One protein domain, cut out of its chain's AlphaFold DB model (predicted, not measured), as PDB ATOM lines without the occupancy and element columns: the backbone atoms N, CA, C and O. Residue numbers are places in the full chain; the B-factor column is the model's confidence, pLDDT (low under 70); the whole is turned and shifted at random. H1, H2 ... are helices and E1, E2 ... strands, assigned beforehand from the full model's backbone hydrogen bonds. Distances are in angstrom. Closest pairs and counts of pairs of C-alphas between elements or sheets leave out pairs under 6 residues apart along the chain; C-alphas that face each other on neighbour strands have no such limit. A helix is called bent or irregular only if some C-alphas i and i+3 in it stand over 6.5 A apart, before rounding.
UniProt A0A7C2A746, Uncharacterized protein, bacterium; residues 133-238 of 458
ATOM      1  N   PHE A 133      32.331 109.092 130.809       77.25
ATOM      2  CA  PHE A 133      33.694 109.118 130.272       77.25
ATOM      3  C   PHE A 133      34.493 107.845 130.595       77.25
ATOM      4  O   PHE A 133      35.166 107.293 129.712       77.25
ATOM      5  N   LEU A 134      34.436 107.381 131.846       83.25
ATOM      6  CA  LEU A 134      35.165 106.192 132.278       83.25
ATOM      7  C   LEU A 134      34.502 104.928 131.722       83.25
ATOM      8  O   LEU A 134      35.219 104.069 131.208       83.25
ATOM      9  N   MET A 135      33.167 104.862 131.710       80.19
ATOM     10  CA  MET A 135      32.413 103.753 131.110       80.19
ATOM     11  C   MET A 135      32.739 103.567 129.625       80.19
ATOM     12  O   MET A 135      33.086 102.463 129.214       80.19
ATOM     13  N   LYS A 136      32.757 104.638 128.814       76.69
ATOM     14  CA  LYS A 136      33.174 104.563 127.395       76.69
ATOM     15  C   LYS A 136      34.574 103.977 127.237       76.69
ATOM     16  O   LYS A 136      34.808 103.137 126.365       76.69
ATOM     17  N   LYS A 137      35.523 104.434 128.060       83.62
ATOM     18  CA  LYS A 137      36.908 103.948 128.015       83.62
ATOM     19  C   LYS A 137      37.012 102.485 128.422       83.62
ATOM     20  O   LYS A 137      37.702 101.736 127.734       83.62
ATOM     21  N   ALA A 138      36.345 102.096 129.504       88.00
ATOM     22  CA  ALA A 138      36.340 100.725 129.986       88.00
ATOM     23  C   ALA A 138      35.736  99.788 128.933       88.00
ATOM     24  O   ALA A 138      36.409  98.854 128.503       88.00
ATOM     25  N   SER A 139      34.546 100.105 128.419       80.69
ATOM     26  CA  SER A 139      33.861  99.316 127.389       80.69
ATOM     27  C   SER A 139      34.686  99.160 126.111       80.69
ATOM     28  O   SER A 139      34.727  98.075 125.533       80.69
ATOM     29  N   LEU A 140      35.406 100.202 125.676       79.00
ATOM     30  CA  LEU A 140      36.298 100.099 124.519       79.00
ATOM     31  C   LEU A 140      37.442  99.104 124.763       79.00
ATOM     32  O   LEU A 140      37.751  98.305 123.879       79.00
ATOM     33  N   VAL A 141      38.063  99.131 125.946       86.44
ATOM     34  CA  VAL A 141      39.133  98.188 126.311       86.44
ATOM     35  C   VAL A 141      38.586  96.768 126.448       86.44
ATOM     36  O   VAL A 141      39.212  95.850 125.933       86.44
ATOM     37  N   ILE A 142      37.412  96.580 127.057       84.69
ATOM     38  CA  ILE A 142      36.747  95.268 127.135       84.69
ATOM     39  C   ILE A 142      36.454  94.710 125.735       84.69
ATOM     40  O   ILE A 142      36.721  93.541 125.471       84.69
ATOM     41  N   LYS A 143      35.967  95.552 124.816       78.62
ATOM     42  CA  LYS A 143      35.616  95.151 123.446       78.62
ATOM     43  C   LYS A 143      36.831  94.845 122.565       78.62
ATOM     44  O   LYS A 143      36.768  93.952 121.726       78.62
ATOM     45  N   THR A 144      37.907  95.622 122.695       79.69
ATOM     46  CA  THR A 144      39.074  95.554 121.789       79.69
ATOM     47  C   THR A 144      40.264  94.794 122.367       79.69
ATOM     48  O   THR A 144      41.159  94.401 121.619       79.69
ATOM     49  N   GLY A 145      40.303  94.614 123.686       86.38
ATOM     50  CA  GLY A 145      41.390  93.968 124.402       86.38
ATOM     51  C   GLY A 145      41.257  92.451 124.479       86.38
ATOM     52  O   GLY A 145      40.241  91.844 124.136       86.38
ATOM     53  N   THR A 146      42.316  91.830 124.981       88.88
ATOM     54  CA  THR A 146      42.319  90.423 125.368       88.88
ATOM     55  C   THR A 146      41.734  90.313 126.768       88.88
ATOM     56  O   THR A 146      42.188  90.998 127.681       88.88
ATOM     57  N   SER A 147      40.729  89.457 126.948       85.88
ATOM     58  CA  SER A 147      40.170  89.187 128.275       85.88
ATOM     59  C   SER A 147      41.223  88.586 129.197       85.88
ATOM     60  O   SER A 147      41.969  87.696 128.787       85.88
ATOM     61  N   ILE A 148      41.242  89.050 130.440       82.00
ATOM     62  CA  ILE A 148      42.171  88.597 131.473       82.00
ATOM     63  C   ILE A 148      41.399  88.058 132.670       82.00
ATOM     64  O   ILE A 148      40.282  88.493 132.949       82.00
ATOM     65  N   SER A 149      42.007  87.113 133.381       74.19
ATOM     66  CA  SER A 149      41.501  86.685 134.681       74.19
ATOM     67  C   SER A 149      41.784  87.785 135.702       74.19
ATOM     68  O   SER A 149      42.923  88.232 135.850       74.19
ATOM     69  N   PHE A 150      40.731  88.226 136.381       64.25
ATOM     70  CA  PHE A 150      40.802  89.100 137.540       64.25
ATOM     71  C   PHE A 150      40.333  88.243 138.726       64.25
ATOM     72  O   PHE A 150      39.143  87.984 138.875       64.25
ATOM     73  N   ASP A 151      41.307  87.702 139.461       58.03
ATOM     74  CA  ASP A 151      41.188  86.905 140.695       58.03
ATOM     75  C   ASP A 151      40.618  85.462 140.661       58.03
ATOM     76  O   ASP A 151      40.484  84.859 141.725       58.03
ATOM     77  N   ASP A 152      40.404  84.814 139.503       44.59
ATOM     78  CA  ASP A 152      40.119  83.354 139.445       44.59
ATOM     79  C   ASP A 152      40.449  82.732 138.055       44.59
ATOM     80  O   ASP A 152      39.958  83.244 137.039       44.59
ATOM     81  N   PRO A 153      41.274  81.662 137.938       37.88
ATOM     82  CA  PRO A 153      41.714  81.098 136.652       37.88
ATOM     83  C   PRO A 153      40.626  80.510 135.734       37.88
ATOM     84  O   PRO A 153      40.932  80.219 134.579       37.88
ATOM     85  N   GLU A 154      39.385  80.315 136.195       38.28
ATOM     86  CA  GLU A 154      38.398  79.493 135.466       38.28
ATOM     87  C   GLU A 154      37.183  80.214 134.855       38.28
ATOM     88  O   GLU A 154      36.269  79.551 134.363       38.28
ATOM     89  N   LYS A 155      37.129  81.551 134.787       42.88
ATOM     90  CA  LYS A 155      35.950  82.226 134.200       42.88
ATOM     91  C   LYS A 155      36.272  83.019 132.940       42.88
ATOM     92  O   LYS A 155      36.869  84.090 132.964       42.88
ATOM     93  N   SER A 156      35.847  82.436 131.819       41.38
ATOM     94  CA  SER A 156      35.892  82.990 130.473       41.38
ATOM     95  C   SER A 156      34.723  83.943 130.175       41.38
ATOM     96  O   SER A 156      33.727  84.021 130.901       41.38
ATOM     97  N   LYS A 157      34.918  84.669 129.067       41.91
ATOM     98  CA  LYS A 157      34.092  85.703 128.429       41.91
ATOM     99  C   LYS A 157      32.588  85.449 128.478       41.91
ATOM    100  O   LYS A 157      32.126  84.478 127.897       41.91
ATOM    101  N   GLU A 158      31.846  86.423 128.996       45.56
ATOM    102  CA  GLU A 158      30.486  86.742 128.548       45.56
ATOM    103  C   GLU A 158      30.170  88.203 128.903       45.56
ATOM    104  O   GLU A 158      30.316  88.619 130.054       45.56
ATOM    105  N   ASP A 159      29.762  88.985 127.901       44.72
ATOM    106  CA  ASP A 159      29.375  90.387 128.049       44.72
ATOM    107  C   ASP A 159      27.989  90.469 128.710       44.72
ATOM    108  O   ASP A 159      26.946  90.271 128.082       44.72
ATOM    109  N   CYS A 160      27.984  90.714 130.022       45.88
ATOM    110  CA  CYS A 160      26.757  90.849 130.808       45.88
ATOM    111  C   CYS A 160      25.938  92.077 130.391       45.88
ATOM    112  O   CYS A 160      24.736  92.115 130.638       45.88
ATOM    113  N   PHE A 161      26.572  93.070 129.762       41.09
ATOM    114  CA  PHE A 161      25.932  94.310 129.362       41.09
ATOM    115  C   PHE A 161      25.277  94.195 127.982       41.09
ATOM    116  O   PHE A 161      24.145  94.632 127.825       41.09
ATOM    117  N   GLU A 162      25.911  93.533 127.010       43.38
ATOM    118  CA  GLU A 162      25.245  93.132 125.756       43.38
ATOM    119  C   GLU A 162      24.048  92.220 126.040       43.38
ATOM    120  O   GLU A 162      22.975  92.459 125.496       43.38
ATOM    121  N   LYS A 163      24.163  91.255 126.970       46.56
ATOM    122  CA  LYS A 163      22.990  90.499 127.439       46.56
ATOM    123  C   LYS A 163      21.974  91.406 128.125       46.56
ATOM    124  O   LYS A 163      20.826  91.325 127.736       46.56
ATOM    125  N   TYR A 164      22.355  92.297 129.048       42.72
ATOM    126  CA  TYR A 164      21.437  93.280 129.651       42.72
ATOM    127  C   TYR A 164      20.689  94.097 128.593       42.72
ATOM    128  O   TYR A 164      19.481  94.236 128.698       42.72
ATOM    129  N   LEU A 165      21.366  94.571 127.544       38.22
ATOM    130  CA  LEU A 165      20.788  95.367 126.459       38.22
ATOM    131  C   LEU A 165      19.891  94.552 125.525       38.22
ATOM    132  O   LEU A 165      18.765  94.960 125.266       38.22
ATOM    133  N   GLN A 166      20.350  93.385 125.068       42.91
ATOM    134  CA  GLN A 166      19.530  92.437 124.302       42.91
ATOM    135  C   GLN A 166      18.341  91.944 125.138       42.91
ATOM    136  O   GLN A 166      17.270  91.642 124.617       42.91
ATOM    137  N   SER A 167      18.512  91.918 126.459       41.69
ATOM    138  CA  SER A 167      17.491  91.568 127.429       41.69
ATOM    139  C   SER A 167      16.713  92.758 127.975       41.69
ATOM    140  O   SER A 167      15.769  92.539 128.700       41.69
ATOM    141  N   GLN A 168      16.976  94.010 127.607       41.06
ATOM    142  CA  GLN A 168      16.029  95.096 127.904       41.06
ATOM    143  C   GLN A 168      14.732  94.908 127.099       41.06
ATOM    144  O   GLN A 168      13.689  95.435 127.468       41.06
ATOM    145  N   ALA A 169      14.779  94.075 126.053       40.59
ATOM    146  CA  ALA A 169      13.610  93.530 125.379       40.59
ATOM    147  C   ALA A 169      12.963  92.316 126.101       40.59
ATOM    148  O   ALA A 169      11.899  91.880 125.672       40.59
ATOM    149  N   SER A 170      13.566  91.740 127.159       39.09
ATOM    150  CA  SER A 170      13.082  90.506 127.833       39.09
ATOM    151  C   SER A 170      13.217  90.416 129.373       39.09
ATOM    152  O   SER A 170      12.673  89.484 129.959       39.09
ATOM    153  N   ILE A 171      13.873  91.359 130.052       48.44
ATOM    154  CA  ILE A 171      13.885  91.543 131.507       48.44
ATOM    155  C   ILE A 171      12.823  92.583 131.796       48.44
ATOM    156  O   ILE A 171      13.006  93.777 131.543       48.44
ATOM    157  N   ASP A 172      11.714  92.117 132.351       54.38
ATOM    158  CA  ASP A 172      10.757  93.013 132.961       54.38
ATOM    159  C   ASP A 172      11.401  93.601 134.217       54.38
ATOM    160  O   ASP A 172      11.518  92.945 135.251       54.38
ATOM    161  N   LEU A 173      11.859  94.848 134.111       51.50
ATOM    162  CA  LEU A 173      12.392  95.579 135.249       51.50
ATOM    163  C   LEU A 173      11.336  95.815 136.330       51.50
ATOM    164  O   LEU A 173      11.737  96.307 137.370       51.50
ATOM    165  N   ALA A 174      10.048  95.513 136.132       53.09
ATOM    166  CA  ALA A 174       9.031  95.489 137.183       53.09
ATOM    167  C   ALA A 174       8.955  94.129 137.911       53.09
ATOM    168  O   ALA A 174       8.487  94.073 139.048       53.09
ATOM    169  N   ASP A 175       9.465  93.045 137.314       67.50
ATOM    170  CA  ASP A 175       9.517  91.719 137.932       67.50
ATOM    171  C   ASP A 175      10.854  91.481 138.644       67.50
ATOM    172  O   ASP A 175      11.915  91.279 138.044       67.50
ATOM    173  N   PHE A 176      10.790  91.430 139.971       72.19
ATOM    174  CA  PHE A 176      11.963  91.194 140.798       72.19
ATOM    175  C   PHE A 176      12.621  89.825 140.551       72.19
ATOM    176  O   PHE A 176      13.843  89.726 140.645       72.19
ATOM    177  N   ASN A 177      11.866  88.776 140.204       77.06
ATOM    178  CA  ASN A 177      12.467  87.458 139.964       77.06
ATOM    179  C   ASN A 177      13.384  87.486 138.737       77.06
ATOM    180  O   ASN A 177      14.497  86.958 138.778       77.06
ATOM    181  N   SER A 178      12.941  88.152 137.670       70.75
ATOM    182  CA  SER A 178      13.742  88.382 136.467       70.75
ATOM    183  C   SER A 178      15.026  89.164 136.777       70.75
ATOM    184  O   SER A 178      16.110  88.795 136.315       70.75
ATOM    185  N   ILE A 179      14.937  90.191 137.627       74.00
ATOM    186  CA  ILE A 179      16.099  90.976 138.071       74.00
ATOM    187  C   ILE A 179      17.057  90.141 138.924       74.00
ATOM    188  O   ILE A 179      18.263  90.193 138.708       74.00
ATOM    189  N   GLU A 180      16.560  89.354 139.879       81.00
ATOM    190  CA  GLU A 180      17.420  88.537 140.740       81.00
ATOM    191  C   GLU A 180      18.217  87.509 139.921       81.00
ATOM    192  O   GLU A 180      19.421  87.345 140.136       81.00
ATOM    193  N   VAL A 181      17.577  86.862 138.940       76.38
ATOM    194  CA  VAL A 181      18.255  85.953 138.000       76.38
ATOM    195  C   VAL A 181      19.358  86.686 137.232       76.38
ATOM    196  O   VAL A 181      20.475  86.172 137.123       76.38
ATOM    197  N   PHE A 182      19.076  87.897 136.748       79.81
ATOM    198  CA  PHE A 182      20.063  88.740 136.078       79.81
ATOM    199  C   PHE A 182      21.252  89.088 136.989       79.81
ATOM    200  O   PHE A 182      22.399  88.867 136.599       79.81
ATOM    201  N   LEU A 183      21.001  89.558 138.216       83.62
ATOM    202  CA  LEU A 183      22.038  89.932 139.187       83.62
ATOM    203  C   LEU A 183      22.961  88.756 139.522       83.62
ATOM    204  O   LEU A 183      24.182  88.905 139.547       83.62
ATOM    205  N   ARG A 184      22.387  87.564 139.725       83.88
ATOM    206  CA  ARG A 184      23.149  86.328 139.972       83.88
ATOM    207  C   ARG A 184      23.988  85.895 138.767       83.88
ATOM    208  O   ARG A 184      24.979  85.191 138.943       83.88
ATOM    209  N   GLY A 185      23.600  86.305 137.561       79.12
ATOM    210  CA  GLY A 185      24.322  86.039 136.319       79.12
ATOM    211  C   GLY A 185      25.495  86.985 136.043       79.12
ATOM    212  O   GLY A 185      26.281  86.700 135.137       79.12
ATOM    213  N   LEU A 186      25.633  88.084 136.793       81.44
ATOM    214  CA  LEU A 186      26.715  89.047 136.590       81.44
ATOM    215  C   LEU A 186      28.092  88.427 136.874       81.44
ATOM    216  O   LEU A 186      28.261  87.592 137.765       81.44
ATOM    217  N   LYS A 187      29.093  88.856 136.100       83.69
ATOM    218  CA  LYS A 187      30.491  88.403 136.174       83.69
ATOM    219  C   LYS A 187      31.434  89.605 136.172       83.69
ATOM    220  O   LYS A 187      31.083  90.670 135.664       83.69
ATOM    221  N   ILE A 188      32.649  89.416 136.688       84.06
ATOM    222  CA  ILE A 188      33.733  90.390 136.519       84.06
ATOM    223  C   ILE A 188      34.135  90.411 135.046       84.06
ATOM    224  O   ILE A 188      34.425  89.367 134.459       84.06
ATOM    225  N   GLN A 189      34.176  91.600 134.458       85.06
ATOM    226  CA  GLN A 189      34.728  91.811 133.129       85.06
ATOM    227  C   GLN A 189      36.086  92.472 133.270       85.06
ATOM    228  O   GLN A 189      36.186  93.570 133.811       85.06
ATOM    229  N   ALA A 190      37.126  91.823 132.762       87.31
ATOM    230  CA  ALA A 190      38.458  92.393 132.732       87.31
ATOM    231  C   ALA A 190      39.123  92.116 131.386       87.31
ATOM    232  O   ALA A 190      39.065  91.001 130.859       87.31
ATOM    233  N   ALA A 191      39.755  93.139 130.820       89.50
ATOM    234  CA  ALA A 191      40.524  93.014 129.593       89.50
ATOM    235  C   ALA A 191      41.704  93.976 129.581       89.50
ATOM    236  O   ALA A 191      41.686  95.028 130.228       89.50
ATOM    237  N   GLU A 192      42.707  93.632 128.786       91.69
ATOM    238  CA  GLU A 192      43.860  94.482 128.543       91.69
ATOM    239  C   GLU A 192      44.191  94.608 127.056       91.69
ATOM    240  O   GLU A 192      43.977  93.716 126.238       91.69
ATOM    241  N   THR A 193      44.748  95.757 126.708       90.50
ATOM    242  CA  THR A 193      45.448  96.009 125.449       90.50
ATOM    243  C   THR A 193      46.936  96.158 125.758       90.50
ATOM    244  O   THR A 193      47.342  96.182 126.918       90.50
ATOM    245  N   ALA A 194      47.764  96.398 124.740       88.25
ATOM    246  CA  ALA A 194      49.185  96.686 124.944       88.25
ATOM    247  C   ALA A 194      49.470  97.884 125.882       88.25
ATOM    248  O   ALA A 194      50.595  98.029 126.352       88.25
ATOM    249  N   THR A 195      48.496  98.775 126.123       87.81
ATOM    250  CA  THR A 195      48.723 100.022 126.884       87.81
ATOM    251  C   THR A 195      47.659 100.357 127.929       87.81
ATOM    252  O   THR A 195      47.801 101.357 128.634       87.81
ATOM    253  N   GLN A 196      46.578  99.581 128.025       91.38
ATOM    254  CA  GLN A 196      45.433  99.888 128.886       91.38
ATOM    255  C   GLN A 196      44.843  98.611 129.468       91.38
ATOM    256  O   GLN A 196      44.825  97.594 128.787       91.38
ATOM    257  N   MET A 197      44.299  98.705 130.676       92.56
ATOM    258  CA  MET A 197      43.525  97.656 131.334       92.56
ATOM    259  C   MET A 197      42.205  98.261 131.808       92.56
ATOM    260  O   MET A 197      42.186  99.414 132.247       92.56
ATOM    261  N   ALA A 198      41.122  97.499 131.704       92.25
ATOM    262  CA  ALA A 198      39.815  97.865 132.228       92.25
ATOM    263  C   ALA A 198      39.229  96.709 133.029       92.25
ATOM    264  O   ALA A 198      39.390  95.550 132.647       92.25
ATOM    265  N   VAL A 199      38.549  97.058 134.120       90.12
ATOM    266  CA  VAL A 199      37.837  96.130 134.995       90.12
ATOM    267  C   VAL A 199      36.474  96.737 135.315       90.12
ATOM    268  O   VAL A 199      36.403  97.896 135.718       90.12
ATOM    269  N   ILE A 200      35.412  95.962 135.117       89.50
ATOM    270  CA  ILE A 200      34.035  96.282 135.503       89.50
ATOM    271  C   ILE A 200      33.561  95.130 136.384       89.50
ATOM    272  O   ILE A 200      33.604  93.971 135.963       89.50
ATOM    273  N   ALA A 201      33.144  95.436 137.610       88.62
ATOM    274  CA  ALA A 201      32.762  94.412 138.568       88.62
ATOM    275  C   ALA A 201      31.661  94.898 139.523       88.62
ATOM    276  O   ALA A 201      31.782  95.994 140.070       88.62
ATOM    277  N   PRO A 202      30.633  94.071 139.774       90.62
ATOM    278  CA  PRO A 202      29.739  94.233 140.913       90.62
ATOM    279  C   PRO A 202      30.485  94.152 142.245       90.62
ATOM    280  O   PRO A 202      31.419  93.356 142.392       90.62
ATOM    281  N   THR A 203      30.010  94.890 143.246       90.81
ATOM    282  CA  THR A 203      30.608  94.955 144.587       90.81
ATOM    283  C   THR A 203      30.787  93.571 145.207       90.81
ATOM    284  O   THR A 203      31.872  93.246 145.681       90.81
ATOM    285  N   TRP A 204      29.772  92.706 145.136       89.75
ATOM    286  CA  TRP A 204      29.808  91.371 145.753       89.75
ATOM    287  C   TRP A 204      30.752  90.370 145.070       89.75
ATOM    288  O   TRP A 204      30.971  89.286 145.606       89.75
ATOM    289  N   LEU A 205      31.287  90.682 143.884       85.75
ATOM    290  CA  LEU A 205      32.276  89.824 143.221       85.75
ATOM    291  C   LEU A 205      33.718  90.204 143.564       85.75
ATOM    292  O   LEU A 205      34.610  89.386 143.368       85.75
ATOM    293  N   VAL A 206      33.949  91.418 144.070       83.25
ATOM    294  CA  VAL A 206      35.287  91.912 144.449       83.25
ATOM    295  C   VAL A 206      35.441  92.116 145.955       83.25
ATOM    296  O   VAL A 206      36.558  92.129 146.470       83.25
ATOM    297  N   SER A 207      34.334  92.276 146.681       81.50
ATOM    298  CA  SER A 207      34.338  92.426 148.131       81.50
ATOM    299  C   SER A 207      34.626  91.096 148.822       81.50
ATOM    300  O   SER A 207      34.111  90.044 148.459       81.50
ATOM    301  N   THR A 208      35.422  91.156 149.888       78.88
ATOM    302  CA  THR A 208      35.635  90.018 150.803       78.88
ATOM    303  C   THR A 208      34.612  89.981 151.940       78.88
ATOM    304  O   THR A 208      34.660  89.081 152.778       78.88
ATOM    305  N   ARG A 209      33.719  90.978 152.010       83.81
ATOM    306  CA  ARG A 209      32.805  91.196 153.138       83.81
ATOM    307  C   ARG A 209      31.342  91.141 152.731       83.81
ATOM    308  O   ARG A 209      30.555  90.550 153.460       83.81
ATOM    309  N   GLU A 210      31.007  91.755 151.603       89.06
ATOM    310  CA  GLU A 210      29.628  91.914 151.143       89.06
ATOM    311  C   GLU A 210      29.262  90.829 150.129       89.06
ATOM    312  O   GLU A 210      30.068  90.458 149.273       89.06
ATOM    313  N   LYS A 211      28.028  90.337 150.213       91.12
ATOM    314  CA  LYS A 211      27.439  89.357 149.296       91.12
ATOM    315  C   LYS A 211      26.260  89.978 148.559       91.12
ATOM    316  O   LYS A 211      25.696  90.970 149.006       91.12
ATOM    317  N   LEU A 212      25.848  89.377 147.439       89.56
ATOM    318  CA  LEU A 212      24.688  89.851 146.674       89.56
ATOM    319  C   LEU A 212      23.435  89.961 147.557       89.56
ATOM    320  O   LEU A 212      22.663  90.905 147.426       89.56
ATOM    321  N   GLU A 213      23.257  89.009 148.474       93.69
ATOM    322  CA  GLU A 213      22.125  88.953 149.398       93.69
ATOM    323  C   GLU A 213      21.976  90.217 150.256       93.69
ATOM    324  O   GLU A 213      20.846  90.581 150.582       93.69
ATOM    325  N   ASP A 214      23.081  90.903 150.564       93.50
ATOM    326  CA  ASP A 214      23.081  92.123 151.375       93.50
ATOM    327  C   ASP A 214      22.426  93.308 150.639       93.50
ATOM    328  O   ASP A 214      21.893  94.205 151.284       93.50
ATOM    329  N   PHE A 215      22.399  93.274 149.300       93.25
ATOM    330  CA  PHE A 215      21.877  94.341 148.434       93.25
ATOM    331  C   PHE A 215      20.490  94.036 147.844       93.25
ATOM    332  O   PHE A 215      19.854  94.905 147.249       93.25
ATOM    333  N   LEU A 216      19.986  92.799 147.975       91.06
ATOM    334  CA  LEU A 216      18.664  92.423 147.445       91.06
ATOM    335  C   LEU A 216      17.515  93.331 147.922       91.06
ATOM    336  O   LEU A 216      16.612  93.560 147.117       91.06
ATOM    337  N   PRO A 217      17.490  93.856 149.167       91.62
ATOM    338  CA  PRO A 217      16.473  94.822 149.578       91.62
ATOM    339  C   PRO A 217      16.435  96.082 148.698       91.62
ATOM    340  O   PRO A 217      15.347  96.479 148.285       91.62
ATOM    341  N   ASP A 218      17.590  96.645 148.337       89.31
ATOM    342  CA  ASP A 218      17.681  97.848 147.494       89.31
ATOM    343  C   ASP A 218      17.237  97.576 146.050       89.31
ATOM    344  O   ASP A 218      16.648  98.430 145.395       89.31
ATOM    345  N   PHE A 219      17.468  96.357 145.550       83.62
ATOM    346  CA  PHE A 219      16.972  95.936 144.236       83.62
ATOM    347  C   PHE A 219      15.460  95.663 144.218       83.62
ATOM    348  O   PHE A 219      14.830  95.768 143.161       83.62
ATOM    349  N   ARG A 220      14.866  95.295 145.362       81.75
ATOM    350  CA  ARG A 220      13.411  95.093 145.490       81.75
ATOM    351  C   ARG A 220      12.656  96.408 145.475       81.75
ATOM    352  O   ARG A 220      11.579  96.454 144.888       81.75
ATOM    353  N   ASP A 221      13.219  97.444 146.076       79.31
ATOM    354  CA  ASP A 221      12.635  98.779 146.092       79.31
ATOM    355  C   ASP A 221      12.650  99.393 144.681       79.31
ATOM    356  O   ASP A 221      13.709  99.656 144.119       79.31
ATOM    357  N   GLU A 222      11.472  99.602 144.089       68.62
ATOM    358  CA  GLU A 222      11.330 100.165 142.738       68.62
ATOM    359  C   GLU A 222      11.945 101.562 142.603       68.62
ATOM    360  O   GLU A 222      12.509 101.875 141.552       68.62
ATOM    361  N   ASP A 223      11.893 102.371 143.662       69.06
ATOM    362  CA  ASP A 223      12.409 103.739 143.654       69.06
ATOM    363  C   ASP A 223      13.942 103.764 143.749       69.06
ATOM    364  O   ASP A 223      14.586 104.679 143.232       69.06
ATOM    365  N   GLN A 224      14.546 102.747 144.375       73.12
ATOM    366  CA  GLN A 224      16.002 102.638 144.545       73.12
ATOM    367  C   GLN A 224      16.672 101.715 143.527       73.12
ATOM    368  O   GLN A 224      17.877 101.827 143.304       73.12
ATOM    369  N   ARG A 225      15.923 100.843 142.849       77.06
ATOM    370  CA  ARG A 225      16.445  99.792 141.959       77.06
ATOM    371  C   ARG A 225      17.446 100.296 140.926       77.06
ATOM    372  O   ARG A 225      18.487  99.676 140.717       77.06
ATOM    373  N   ALA A 226      17.149 101.422 140.280       71.06
ATOM    374  CA  ALA A 226      18.039 102.020 139.286       71.06
ATOM    375  C   ALA A 226      19.360 102.509 139.910       71.06
ATOM    376  O   ALA A 226      20.428 102.330 139.324       71.06
ATOM    377  N   LEU A 227      19.297 103.081 141.117       74.75
ATOM    378  CA  LEU A 227      20.473 103.501 141.877       74.75
ATOM    379  C   LEU A 227      21.268 102.287 142.372       74.75
ATOM    380  O   LEU A 227      22.482 102.260 142.209       74.75
ATOM    381  N   ALA A 228      20.602 101.241 142.860       84.06
ATOM    382  CA  ALA A 228      21.233  99.998 143.303       84.06
ATOM    383  C   ALA A 228      21.972  99.273 142.159       84.06
ATOM    384  O   ALA A 228      23.091  98.784 142.339       84.06
ATOM    385  N   LEU A 229      21.387  99.243 140.952       81.75
ATOM    386  CA  LEU A 229      22.038  98.702 139.748       81.75
ATOM    387  C   LEU A 229      23.322  99.465 139.416       81.75
ATOM    388  O   LEU A 229      24.360  98.857 139.141       81.75
ATOM    389  N   ARG A 230      23.271 100.793 139.506       83.00
ATOM    390  CA  ARG A 230      24.424 101.660 139.282       83.00
ATOM    391  C   ARG A 230      25.509 101.458 140.344       83.00
ATOM    392  O   ARG A 230      26.672 101.242 139.997       83.00
ATOM    393  N   ASP A 231      25.131 101.533 141.616       85.25
ATOM    394  CA  ASP A 231      26.058 101.651 142.743       85.25
ATOM    395  C   ASP A 231      26.662 100.311 143.158       85.25
ATOM    396  O   ASP A 231      27.852 100.251 143.468       85.25
ATOM    397  N   PHE A 232      25.879  99.229 143.123       90.50
ATOM    398  CA  PHE A 232      26.318  97.917 143.607       90.50
ATOM    399  C   PHE A 232      26.601  96.929 142.481       90.50
ATOM    400  O   PHE A 232      27.547  96.147 142.570       90.50
ATOM    401  N   ALA A 233      25.801  96.946 141.412       86.88
ATOM    402  CA  ALA A 233      25.967  96.005 140.304       86.88
ATOM    403  C   ALA A 233      26.949  96.494 139.224       86.88
ATOM    404  O   ALA A 233      27.303  95.726 138.331       86.88
ATOM    405  N   CYS A 234      27.396  97.756 139.299       86.88
ATOM    406  CA  CYS A 234      28.179  98.420 138.251       86.88
ATOM    407  C   CYS A 234      27.480  98.367 136.873       86.88
ATOM    408  O   CYS A 234      28.123  98.344 135.822       86.88
ATOM    409  N   VAL A 235      26.142  98.334 136.873       80.50
ATOM    410  CA  VAL A 235      25.310  98.349 135.669       80.50
ATOM    411  C   VAL A 235      24.899  99.799 135.423       80.50
ATOM    412  O   VAL A 235      24.127 100.354 136.206       80.50
ATOM    413  N   PRO A 236      25.419 100.457 134.375       68.12
ATOM    414  CA  PRO A 236      25.095 101.851 134.134       68.12
ATOM    415  C   PRO A 236      23.619 102.010 133.758       68.12
ATOM    416  O   PRO A 236      23.063 101.216 132.995       68.12
ATOM    417  N   VAL A 237      23.003 103.085 134.242       63.91
ATOM    418  CA  VAL A 237      21.658 103.484 133.817       63.91
ATOM    419  C   VAL A 237      21.738 104.317 132.534       63.91
ATOM    420  O   VAL A 237      22.759 104.945 132.246       63.91
ATOM    421  N   PHE A 238      20.676 104.319 131.727       52.47
ATOM    422  CA  PHE A 238      20.615 105.164 130.527       52.47
ATOM    423  C   PHE A 238      20.558 106.659 130.881       52.47
ATOM    424  O   PHE A 238      21.151 107.477 130.187       52.47
TER     425      PHE A 238
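AT A GLANCE: This is residues 133 to 238 of the 458 residues of an uncharacterized protein of bacterium (UniProt A0A7C2A746). At one end of this domain a helix, H1, packs on a small hairpin of two short strands, E1 and E2; at the other end three short helices, H3, H5 and H6, form a triangle in which H5 meets both others. The short helices H2 and H4 lie between these two ends, and a long link with no named element, residues 145 to 159, runs from H1 to H2. The printed part has 106 residues, with six named helices and two named strands in the order H1, H2, H3, E1, E2, H4, H5, H6, and its class is mostly helix. The two-stranded sheet, E1 - E2, is antiparallel. The whole is compact, with a radius of gyration of the C-alphas of 14.1 A and spans of 42 by 32 by 25 A.

HOW THE PARTS SIT: Look first at E1, residues 189 to 192, and E2, residues 197 to 200, a hairpin of antiparallel neighbours at 174 degrees; N 191 and O 198 are 3.0 A apart and N 200 and O 189 2.8 A, both within hydrogen-bond range. Residues 146 to 147 pair with residues 191 to 192 of E1, antiparallel. H1, residues 133 to 144, comes closest to E2 at the C-alphas of Ala 138 and Ala 198, 5.0 A apart, and to E1 at those of Ile 142 and Ala 191, also 5.0 A. H1 touches no helix. Turn to H5, residues 212 to 220, which is irregular: C-alphas 214 and 217 are 7.4 A apart. It touches H3, residues 176 to 185, at a shallow tilt of 33 degrees, only just short of steep, opposite ways; their closest C-alphas are those of Phe 176 and Arg 220, 6.3 A apart. With H6, residues 225 to 231, H5 forms a helical hairpin at a steep tilt of 41 degrees; their closest C-alphas, of Phe 219 and Arg 225, are 4.5 A apart. H3 and H6 are apart. H2, residues 160 to 166, is close to H3 but not clearly touching, with C-alphas of Cys 160 and Gly 185 closest at 7.7 A. H4, residues 203 to 206, is close to H5 but not clearly touching, with Trp 204 and Leu 212 closest at 5.4 A between C-alphas. Every O i to N i+4 pair is within hydrogen-bond range in H1, H2, H3 and H6; in H5 3 of 5 are, and H4 is too short for such a pair.

IN THESE COORDINATES: Find C-alpha 133 at (33.694, 109.118, 130.272); H1 runs 16.9 A from there. H3 spans 14.1 A and H5 12.5 A. H6 ends at C-alpha 231, (26.058, 101.651, 142.743).

THE WHOLE: The C-alphas of Ala 194 and Asp 221, the two farthest apart, are 42.3 A from each other. The printed part has no cut. Confidence is under 70 at residues 150 to 175, 222 to 223 and 236 to 238.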